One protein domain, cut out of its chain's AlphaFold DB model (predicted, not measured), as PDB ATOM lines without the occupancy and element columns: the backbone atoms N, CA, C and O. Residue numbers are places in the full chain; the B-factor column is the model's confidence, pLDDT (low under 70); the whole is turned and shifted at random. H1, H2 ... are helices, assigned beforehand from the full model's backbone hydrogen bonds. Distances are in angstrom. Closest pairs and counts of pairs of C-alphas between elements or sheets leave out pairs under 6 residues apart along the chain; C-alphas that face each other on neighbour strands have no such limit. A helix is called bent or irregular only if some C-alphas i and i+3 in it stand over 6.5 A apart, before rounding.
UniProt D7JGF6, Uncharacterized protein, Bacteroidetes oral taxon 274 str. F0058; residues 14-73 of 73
ATOM      1  N   GLU A  14      26.488  -6.984  41.170       87.38
ATOM      2  CA  GLU A  14      26.745  -8.074  42.113       87.38
ATOM      3  C   GLU A  14      25.671  -9.165  42.027       87.38
ATOM      4  O   GLU A  14      25.999 -10.347  41.989       87.38
ATOM      5  N   GLY A  15      24.393  -8.784  41.910       86.62
ATOM      6  CA  GLY A  15      23.290  -9.735  41.767       86.62
ATOM      7  C   GLY A  15      23.370 -10.544  40.474       86.62
ATOM      8  O   GLY A  15      23.204 -11.760  40.514       86.62
ATOM      9  N   LYS A  16      23.706  -9.901  39.347       84.75
ATOM     10  CA  LYS A  16      23.989 -10.591  38.074       84.75
ATOM     11  C   LYS A  16      25.176 -11.539  38.173       84.75
ATOM     12  O   LYS A  16      25.095 -12.661  37.683       84.75
ATOM     13  N   SER A  17      26.265 -11.091  38.794       84.69
ATOM     14  CA  SER A  17      27.473 -11.902  38.975       84.69
ATOM     15  C   SER A  17      27.180 -13.159  39.799       84.69
ATOM     16  O   SER A  17      27.544 -14.263  39.400       84.69
ATOM     17  N   LEU A  18      26.440 -13.006  40.903       87.56
ATOM     18  CA  LEU A  18      26.048 -14.115  41.770       87.56
ATOM     19  C   LEU A  18      25.111 -15.104  41.060       87.56
ATOM     20  O   LEU A  18      25.304 -16.311  41.178       87.56
ATOM     21  N   LEU A  19      24.139 -14.608  40.291       85.94
ATOM     22  CA  LEU A  19      23.264 -15.447  39.465       85.94
ATOM     23  C   LEU A  19      24.067 -16.260  38.446       85.94
ATOM     24  O   LEU A  19      23.898 -17.471  38.363       85.94
ATOM     25  N   ASN A  20      24.995 -15.621  37.732       83.81
ATOM     26  CA  ASN A  20      25.842 -16.290  36.746       83.81
ATOM     27  C   ASN A  20      26.765 -17.347  37.379       83.81
ATOM     28  O   ASN A  20      27.013 -18.399  36.797       83.81
ATOM     29  N   TYR A  21      27.260 -17.088  38.592       86.38
ATOM     30  CA  TYR A  21      28.047 -18.059  39.348       86.38
ATOM     31  C   TYR A  21      27.214 -19.289  39.743       86.38
ATOM     32  O   TYR A  21      27.648 -20.421  39.539       86.38
ATOM     33  N   LEU A  22      26.001 -19.077  40.260       85.38
ATOM     34  CA  LEU A  22      25.082 -20.156  40.640       85.38
ATOM     35  C   LEU A  22      24.625 -20.985  39.429       85.38
ATOM     36  O   LEU A  22      24.441 -22.197  39.546       85.38
ATOM     37  N   ASP A  23      24.455 -20.335  38.278       83.94
ATOM     38  CA  ASP A  23      24.105 -20.965  37.003       83.94
ATOM     39  C   ASP A  23      25.225 -21.848  36.457       83.94
ATOM     40  O   ASP A  23      24.983 -22.999  36.110       83.94
ATOM     41  N   SER A  24      26.465 -21.352  36.481       79.44
ATOM     42  CA  SER A  24      27.655 -22.120  36.093       79.44
ATOM     43  C   SER A  24      27.836 -23.385  36.943       79.44
ATOM     44  O   SER A  24      28.289 -24.420  36.458       79.44
ATOM     45  N   LEU A  25      27.422 -23.332  38.215       85.12
ATOM     46  CA  LEU A  25      27.400 -24.493  39.109       85.12
ATOM     47  C   LEU A  25      26.210 -25.441  38.869       85.12
ATOM     48  O   LEU A  25      26.151 -26.501  39.488       85.12
ATOM     49  N   GLY A  26      25.250 -25.074  38.014       79.56
ATOM     50  CA  GLY A  26      24.044 -25.859  37.737       79.56
ATOM     51  C   GLY A  26      23.063 -25.933  38.910       79.56
ATOM     52  O   GLY A  26      22.183 -26.792  38.928       79.56
ATOM     53  N   LEU A  27      23.217 -25.059  39.911       81.00
ATOM     54  CA  LEU A  27      22.415 -25.064  41.141       81.00
ATOM     55  C   LEU A  27      21.095 -24.305  40.990       81.00
ATOM     56  O   LEU A  27      20.195 -24.453  41.817       81.00
ATOM     57  N   ILE A  28      20.975 -23.493  39.941       80.38
ATOM     58  CA  ILE A  28      19.751 -22.779  39.602       80.38
ATOM     59  C   ILE A  28      19.321 -23.131  38.181       80.38
ATOM     60  O   ILE A  28      20.123 -23.162  37.254       80.38
ATOM     61  N   CYS A  29      18.029 -23.391  38.003       64.25
ATOM     62  CA  CYS A  29      17.436 -23.524  36.681       64.25
ATOM     63  C   CYS A  29      16.957 -22.135  36.255       64.25
ATOM     64  O   CYS A  29      15.842 -21.723  36.592       64.25
ATOM     65  N   GLN A  30      17.820 -21.375  35.577       63.88
ATOM     66  CA  GLN A  30      17.382 -20.129  34.961       63.88
ATOM     67  C   GLN A  30      16.365 -20.467  33.870       63.88
ATOM     68  O   GLN A  30      16.634 -21.250  32.958       63.88
ATOM     69  N   LYS A  31      15.165 -19.882  33.960       58.91
ATOM     70  CA  LYS A  31      14.236 -19.888  32.827       58.91
ATOM     71  C   LYS A  31      14.967 -19.184  31.684       58.91
ATOM     72  O   LYS A  31      15.374 -18.044  31.900       58.91
ATOM     73  N   PRO A  32      15.164 -19.825  30.519       52.91
ATOM     74  CA  PRO A  32      15.884 -19.197  29.428       52.91
ATOM     75  C   PRO A  32      15.190 -17.882  29.099       52.91
ATOM     76  O   PRO A  32      13.986 -17.850  28.817       52.91
ATOM     77  N   ASP A  33      15.948 -16.798  29.218       51.94
ATOM     78  CA  ASP A  33      15.486 -15.472  28.861       51.94
ATOM     79  C   ASP A  33      15.055 -15.536  27.393       51.94
ATOM     80  O   ASP A  33      15.835 -15.921  26.521       51.94
ATOM     81  N   LYS A  34      13.786 -15.231  27.104       53.41
ATOM     82  CA  LYS A  34      13.245 -15.321  25.735       53.41
ATOM     83  C   LYS A  34      13.970 -14.376  24.762       53.41
ATOM     84  O   LYS A  34      13.809 -14.531  23.555       53.41
ATOM     85  N   ASN A  35      14.778 -13.442  25.280       52.75
ATOM     86  CA  ASN A  35      15.637 -12.537  24.523       52.75
ATOM     87  C   ASN A  35      17.124 -12.935  24.506       52.75
ATOM     88  O   ASN A  35      17.919 -12.247  23.861       52.75
ATOM     89  N   ALA A  36      17.531 -14.020  25.173       53.00
ATOM     90  CA  ALA A  36      18.892 -14.525  25.058       53.00
ATOM     91  C   ALA A  36      19.074 -15.165  23.675       53.00
ATOM     92  O   ALA A  36      18.762 -16.334  23.448       53.00
ATOM     93  N   ILE A  37      19.583 -14.375  22.728       58.34
ATOM     94  CA  ILE A  37      20.107 -14.887  21.464       58.34
ATOM     95  C   ILE A  37      21.192 -15.899  21.833       58.34
ATOM     96  O   ILE A  37      22.239 -15.526  22.365       58.34
ATOM     97  N   SER A  38      20.924 -17.183  21.590       65.62
ATOM     98  CA  SER A  38      21.883 -18.243  21.890       65.62
ATOM     99  C   SER A  38      23.215 -17.951  21.200       65.62
ATOM    100  O   SER A  38      23.244 -17.402  20.096       65.62
ATOM    101  N   GLU A  39      24.336 -18.341  21.809       64.31
ATOM    102  CA  GLU A  39      25.656 -18.150  21.189       64.31
ATOM    103  C   GLU A  39      25.730 -18.749  19.775       64.31
ATOM    104  O   GLU A  39      26.380 -18.200  18.886       64.31
ATOM    105  N   ALA A  40      24.991 -19.835  19.531       66.31
ATOM    106  CA  ALA A  40      24.844 -20.430  18.209       66.31
ATOM    107  C   ALA A  40      24.140 -19.493  17.210       66.31
ATOM    108  O   ALA A  40      24.553 -19.399  16.054       66.31
ATOM    109  N   MET A  41      23.090 -18.791  17.641       72.25
ATOM    110  CA  MET A  41      22.382 -17.806  16.823       72.25
ATOM    111  C   MET A  41      23.257 -16.568  16.578       72.25
ATOM    112  O   MET A  41      23.323 -16.087  15.451       72.25
ATOM    113  N   LYS A  42      24.006 -16.116  17.591       76.69
ATOM    114  CA  LYS A  42      24.962 -15.009  17.462       76.69
ATOM    115  C   LYS A  42      26.049 -15.318  16.427       76.69
ATOM    116  O   LYS A  42      26.252 -14.526  15.516       76.69
ATOM    117  N   LYS A  43      26.647 -16.516  16.473       75.38
ATOM    118  CA  LYS A  43      27.623 -16.970  15.463       75.38
ATOM    119  C   LYS A  43      27.055 -16.996  14.042       75.38
ATOM    120  O   LYS A  43      27.771 -16.675  13.099       75.38
ATOM    121  N   LYS A  44      25.784 -17.379  13.869       78.75
ATOM    122  CA  LYS A  44      25.127 -17.354  12.550       78.75
ATOM    123  C   LYS A  44      24.944 -15.929  12.030       78.75
ATOM    124  O   LYS A  44      25.111 -15.711  10.836       78.75
ATOM    125  N   ILE A  45      24.619 -14.986  12.915       80.25
ATOM    126  CA  ILE A  45      24.464 -13.570  12.567       80.25
ATOM    127  C   ILE A  45      25.821 -12.962  12.191       80.25
ATOM    128  O   ILE A  45      25.924 -12.376  11.120       80.25
ATOM    129  N   ASP A  46      26.863 -13.163  13.004       79.38
ATOM    130  CA  ASP A  46      28.229 -12.712  12.693       79.38
ATOM    131  C   ASP A  46      28.699 -13.249  11.335       79.38
ATOM    132  O   ASP A  46      29.155 -12.484  10.486       79.38
ATOM    133  N   LYS A  47      28.488 -14.547  11.080       81.62
ATOM    134  CA  LYS A  47      28.829 -15.160   9.794       81.62
ATOM    135  C   LYS A  47      28.062 -14.522   8.629       81.62
ATOM    136  O   LYS A  47      28.675 -14.163   7.633       81.62
ATOM    137  N   ALA A  48      26.750 -14.321   8.766       80.38
ATOM    138  CA  ALA A  48      25.940 -13.684   7.726       80.38
ATOM    139  C   ALA A  48      26.385 -12.238   7.427       80.38
ATOM    140  O   ALA A  48      26.366 -11.820   6.270       80.38
ATOM    141  N   ILE A  49      26.817 -11.488   8.446       81.69
ATOM    142  CA  ILE A  49      27.370 -10.134   8.290       81.69
ATOM    143  C   ILE A  49      28.731 -10.180   7.577       81.69
ATOM    144  O   ILE A  49      28.998  -9.358   6.698       81.69
ATOM    145  N   GLU A  50      29.597 -11.138   7.919       80.94
ATOM    146  CA  GLU A  50      30.872 -11.340   7.221       80.94
ATOM    147  C   GLU A  50      30.677 -11.729   5.751       80.94
ATOM    148  O   GLU A  50      31.360 -11.180   4.883       80.94
ATOM    149  N   ASP A  51      29.738 -12.630   5.459       79.69
ATOM    150  CA  ASP A  51      29.373 -13.019   4.095       79.69
ATOM    151  C   ASP A  51      28.847 -11.807   3.303       79.69
ATOM    152  O   ASP A  51      29.214 -11.621   2.138       79.69
ATOM    153  N   GLU A  52      28.062 -10.922   3.939       77.88
ATOM    154  CA  GLU A  52      27.603  -9.673   3.320       77.88
ATOM    155  C   GLU A  52      28.776  -8.749   2.976       77.88
ATOM    156  O   GLU A  52      28.877  -8.246   1.854       77.88
ATOM    157  N   ARG A  53      29.710  -8.581   3.920       75.81
ATOM    158  CA  ARG A  53      30.895  -7.730   3.761       75.81
ATOM    159  C   ARG A  53      31.855  -8.252   2.693       75.81
ATOM    160  O   ARG A  53      32.510  -7.457   2.022       75.81
ATOM    161  N   ARG A  54      31.947  -9.573   2.529       81.88
ATOM    162  CA  ARG A  54      32.751 -10.228   1.485       81.88
ATOM    163  C   ARG A  54      32.058 -10.254   0.121       81.88
ATOM    164  O   ARG A  54      32.674 -10.688  -0.848       81.88
ATOM    165  N   GLY A  55      30.802  -9.811   0.032       76.62
ATOM    166  CA  GLY A  55      30.015  -9.871  -1.200       76.62
ATOM    167  C   GLY A  55      29.608 -11.293  -1.598       76.62
ATOM    168  O   GLY A  55      29.201 -11.510  -2.734       76.62
ATOM    169  N   GLN A  56      29.686 -12.260  -0.676       74.38
ATOM    170  CA  GLN A  56      29.265 -13.653  -0.878       74.38
ATOM    171  C   GLN A  56      27.772 -13.853  -0.568       74.38
ATOM    172  O   GLN A  56      27.330 -14.941  -0.212       74.38
ATOM    173  N   VAL A  57      26.975 -12.793  -0.714       73.19
ATOM    174  CA  VAL A  57      25.528 -12.819  -0.500       73.19
ATOM    175  C   VAL A  57      24.801 -12.492  -1.792       73.19
ATOM    176  O   VAL A  57      25.096 -11.512  -2.476       73.19
ATOM    177  N   MET A  58      23.793 -13.295  -2.113       73.44
ATOM    178  CA  MET A  58      22.849 -12.955  -3.168       73.44
ATOM    179  C   MET A  58      21.770 -12.043  -2.588       73.44
ATOM    180  O   MET A  58      20.992 -12.441  -1.721       73.44
ATOM    181  N   ARG A  59      21.725 -10.798  -3.063       71.88
ATOM    182  CA  ARG A  59      20.684  -9.839  -2.685       71.88
ATOM    183  C   ARG A  59      19.479 -10.024  -3.601       71.88
ATOM    184  O   ARG A  59      19.547  -9.738  -4.792       71.88
ATOM    185  N   PHE A  60      18.360 -10.465  -3.037       77.00
ATOM    186  CA  PHE A  60      17.089 -10.555  -3.751       77.00
ATOM    187  C   PHE A  60      16.188  -9.392  -3.337       77.00
ATOM    188  O   PHE A  60      15.937  -9.185  -2.156       77.00
ATOM    189  N   GLY A  61      15.667  -8.640  -4.310       73.38
ATOM    190  CA  GLY A  61      14.769  -7.507  -4.038       73.38
ATOM    191  C   GLY A  61      13.359  -7.906  -3.585       73.38
ATOM    192  O   GLY A  61      12.565  -7.044  -3.222       73.38
ATOM    193  N   SER A  62      13.004  -9.193  -3.642       78.38
ATOM    194  CA  SER A  62      11.708  -9.709  -3.186       78.38
ATOM    195  C   SER A  62      11.790 -11.203  -2.895       78.38
ATOM    196  O   SER A  62      12.526 -11.933  -3.561       78.38
ATOM    197  N   LEU A  63      10.970 -11.662  -1.950       77.56
ATOM    198  CA  LEU A  63      10.918 -13.061  -1.526       77.56
ATOM    199  C   LEU A  63      10.445 -14.000  -2.659       77.56
ATOM    200  O   LEU A  63      10.932 -15.121  -2.771       77.56
ATOM    201  N   ASP A  64       9.588 -13.512  -3.566       78.31
ATOM    202  CA  ASP A  64       9.146 -14.247  -4.767       78.31
ATOM    203  C   ASP A  64      10.309 -14.592  -5.716       78.31
ATOM    204  O   ASP A  64      10.398 -15.709  -6.229       78.31
ATOM    205  N   LYS A  65      11.256 -13.658  -5.897       77.12
ATOM    206  CA  LYS A  65      12.434 -13.859  -6.755       77.12
ATOM    207  C   LYS A  65      13.407 -14.869  -6.155       77.12
ATOM    208  O   LYS A  65      13.943 -15.688  -6.894       77.12
ATOM    209  N   LEU A  66      13.595 -14.834  -4.833       80.06
ATOM    210  CA  LEU A  66      14.392 -15.831  -4.113       80.06
ATOM    211  C   LEU A  66      13.790 -17.230  -4.283       80.06
ATOM    212  O   LEU A  66      14.511 -18.174  -4.590       80.06
ATOM    213  N   ARG A  67      12.466 -17.356  -4.125       78.12
ATOM    214  CA  ARG A  67      11.778 -18.646  -4.222       78.12
ATOM    215  C   ARG A  67      11.908 -19.268  -5.612       78.12
ATOM    216  O   ARG A  67      12.234 -20.442  -5.701       78.12
ATOM    217  N   LYS A  68      11.723 -18.479  -6.676       80.94
ATOM    218  CA  LYS A  68      11.924 -18.944  -8.061       80.94
ATOM    219  C   LYS A  68      13.360 -19.402  -8.315       80.94
ATOM    220  O   LYS A  68      13.566 -20.423  -8.953       80.94
ATOM    221  N   HIS A  69      14.344 -18.682  -7.776       77.06
ATOM    222  CA  HIS A  69      15.751 -19.069  -7.889       77.06
ATOM    223  C   HIS A  69      16.077 -20.378  -7.159       77.06
ATOM    224  O   HIS A  69      16.882 -21.153  -7.657       77.06
ATOM    225  N   LEU A  70      15.458 -20.617  -5.999       77.50
ATOM    226  CA  LEU A  70      15.631 -21.856  -5.236       77.50
ATOM    227  C   LEU A  70      14.947 -23.058  -5.897       77.50
ATOM    228  O   LEU A  70      15.439 -24.166  -5.764       77.50
ATOM    229  N   ASP A  71      13.832 -22.834  -6.592       75.31
ATOM    230  CA  ASP A  71      13.090 -23.870  -7.330       75.31
ATOM    231  C   ASP A  71      13.811 -24.312  -8.619       75.31
ATOM    232  O   ASP A  71      13.552 -25.385  -9.149       75.31
ATOM    233  N   THR A  72      14.737 -23.483  -9.116       71.31
ATOM    234  CA  THR A  72      15.527 -23.741 -10.338       71.31
ATOM    235  C   THR A  72      16.893 -24.392 -10.040       71.31
ATOM    236  O   THR A  72      17.645 -24.683 -10.968       71.31
ATOM    237  N   LEU A  73      17.235 -24.579  -8.762       56.53
ATOM    238  CA  LEU A  73      18.496 -25.149  -8.265       56.53
ATOM    239  C   LEU A  73      18.335 -26.641  -7.953       56.53
ATOM    240  O   LEU A  73      19.276 -27.396  -8.280       56.53
TER     241      LEU A  73
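Overview. This is residues 14 to 73 of the 73 residues of an uncharacterized protein of Bacteroidetes oral taxon 274 str. F0058 (UniProt D7JGF6). The model is an extended string of three separate helices with no packed core: H1 lies across one end of the long axis, a long stretch without a named element leads to H2, which runs roughly lengthwise between the two ends, and a shorter link leads to H3, set across the other end. The printed part has 60 residues with three named helices, in the order H1, H2, H3 along the chain, and no named strand. The class is all helix, with 35 of the 60 printed residues in the helices. The whole is extended, with a radius of gyration of the C-alphas of 19.5 A, and its outline is a rod whose C-alphas span 52 by 23 by 18 A along the three main axes.

Arrangement. The printed part begins with H1, residues 14 to 24, whose centre is at (25.595, -15.223, 39.272). H1 touches no helix. A long link of 14 residues, 25 to 38, leads from it to H2, residues 39 to 53, whose centre is at (26.945, -14.183, 11.411). H1 and H2 are apart, with no C-alpha of the one within 8 A of the other. H2 is followed by a short link of 9 residues, 54 to 62, and then by H3, residues 63 to 71, with its centre at (12.785, -17.709, -5.544). H2 and H3 are apart by the same test, and H1 and H3 are apart as well. The N-to-C direction of H1 is (0.07, -0.95, -0.29) and that of H3 is (0.35, -0.87, -0.34), while that of H2 is (0.28, 0.48, -0.83). In H1, H2 and H3 every backbone O of residue i is within hydrogen-bond range of the N of residue i+4, where both residues belong to the helix. There is no hairpin.

Along the chain. H1 has 11 residues, Glu 14 to Ser 24, and measures 15.3 A from first to last C-alpha. It begins with C-alpha 14 at (26.745, -8.074, 42.113) and ends with C-alpha 24 at (27.655, -22.120, 36.093). H2, Glu 39 to Arg 53, is the longest helix by residues, with 15, and measures 21.0 A. Its C-alpha 39 is at (25.656, -18.150, 21.189) and its C-alpha 53 at (30.895, -7.730, 3.761). H3 has 9 residues, Leu 63 to Asp 71, measures 12.5 A, and ends with C-alpha 71 at (13.090, -23.870, -7.330). No helix is bent or irregular.

Size, cuts and confidence. The two C-alphas farthest apart are those of Glu 14 and Thr 72, 55.9 A from each other, and the first and last printed C-alphas, Glu 14 and Leu 73, are 53.8 A apart. The printed part has no cut, and residue 73 is the chain's last residue. Residues 31 to 36 stand free, as do residues 38 to 44, of which 39 to 44 belong to H2, and residues 50 to 55, of which 50 to 53 belong to H2. The body without these stretches has 41 residues, spans 53 by 18 by 16 A and has a radius of gyration of 21.9 A. The link from H1 to H2 is long, and the C-alphas of its residues 25 to 38 lie 6 to 27 A from the mean of the C-alphas at (21.721, -15.959, 15.929). The mean pLDDT of the printed part is 75.0, with 85 for H1, 77 for H2 and 78 for H3. Confidence is low, under 70, at 13 residues, namely residues 29 to 40 and residue 73.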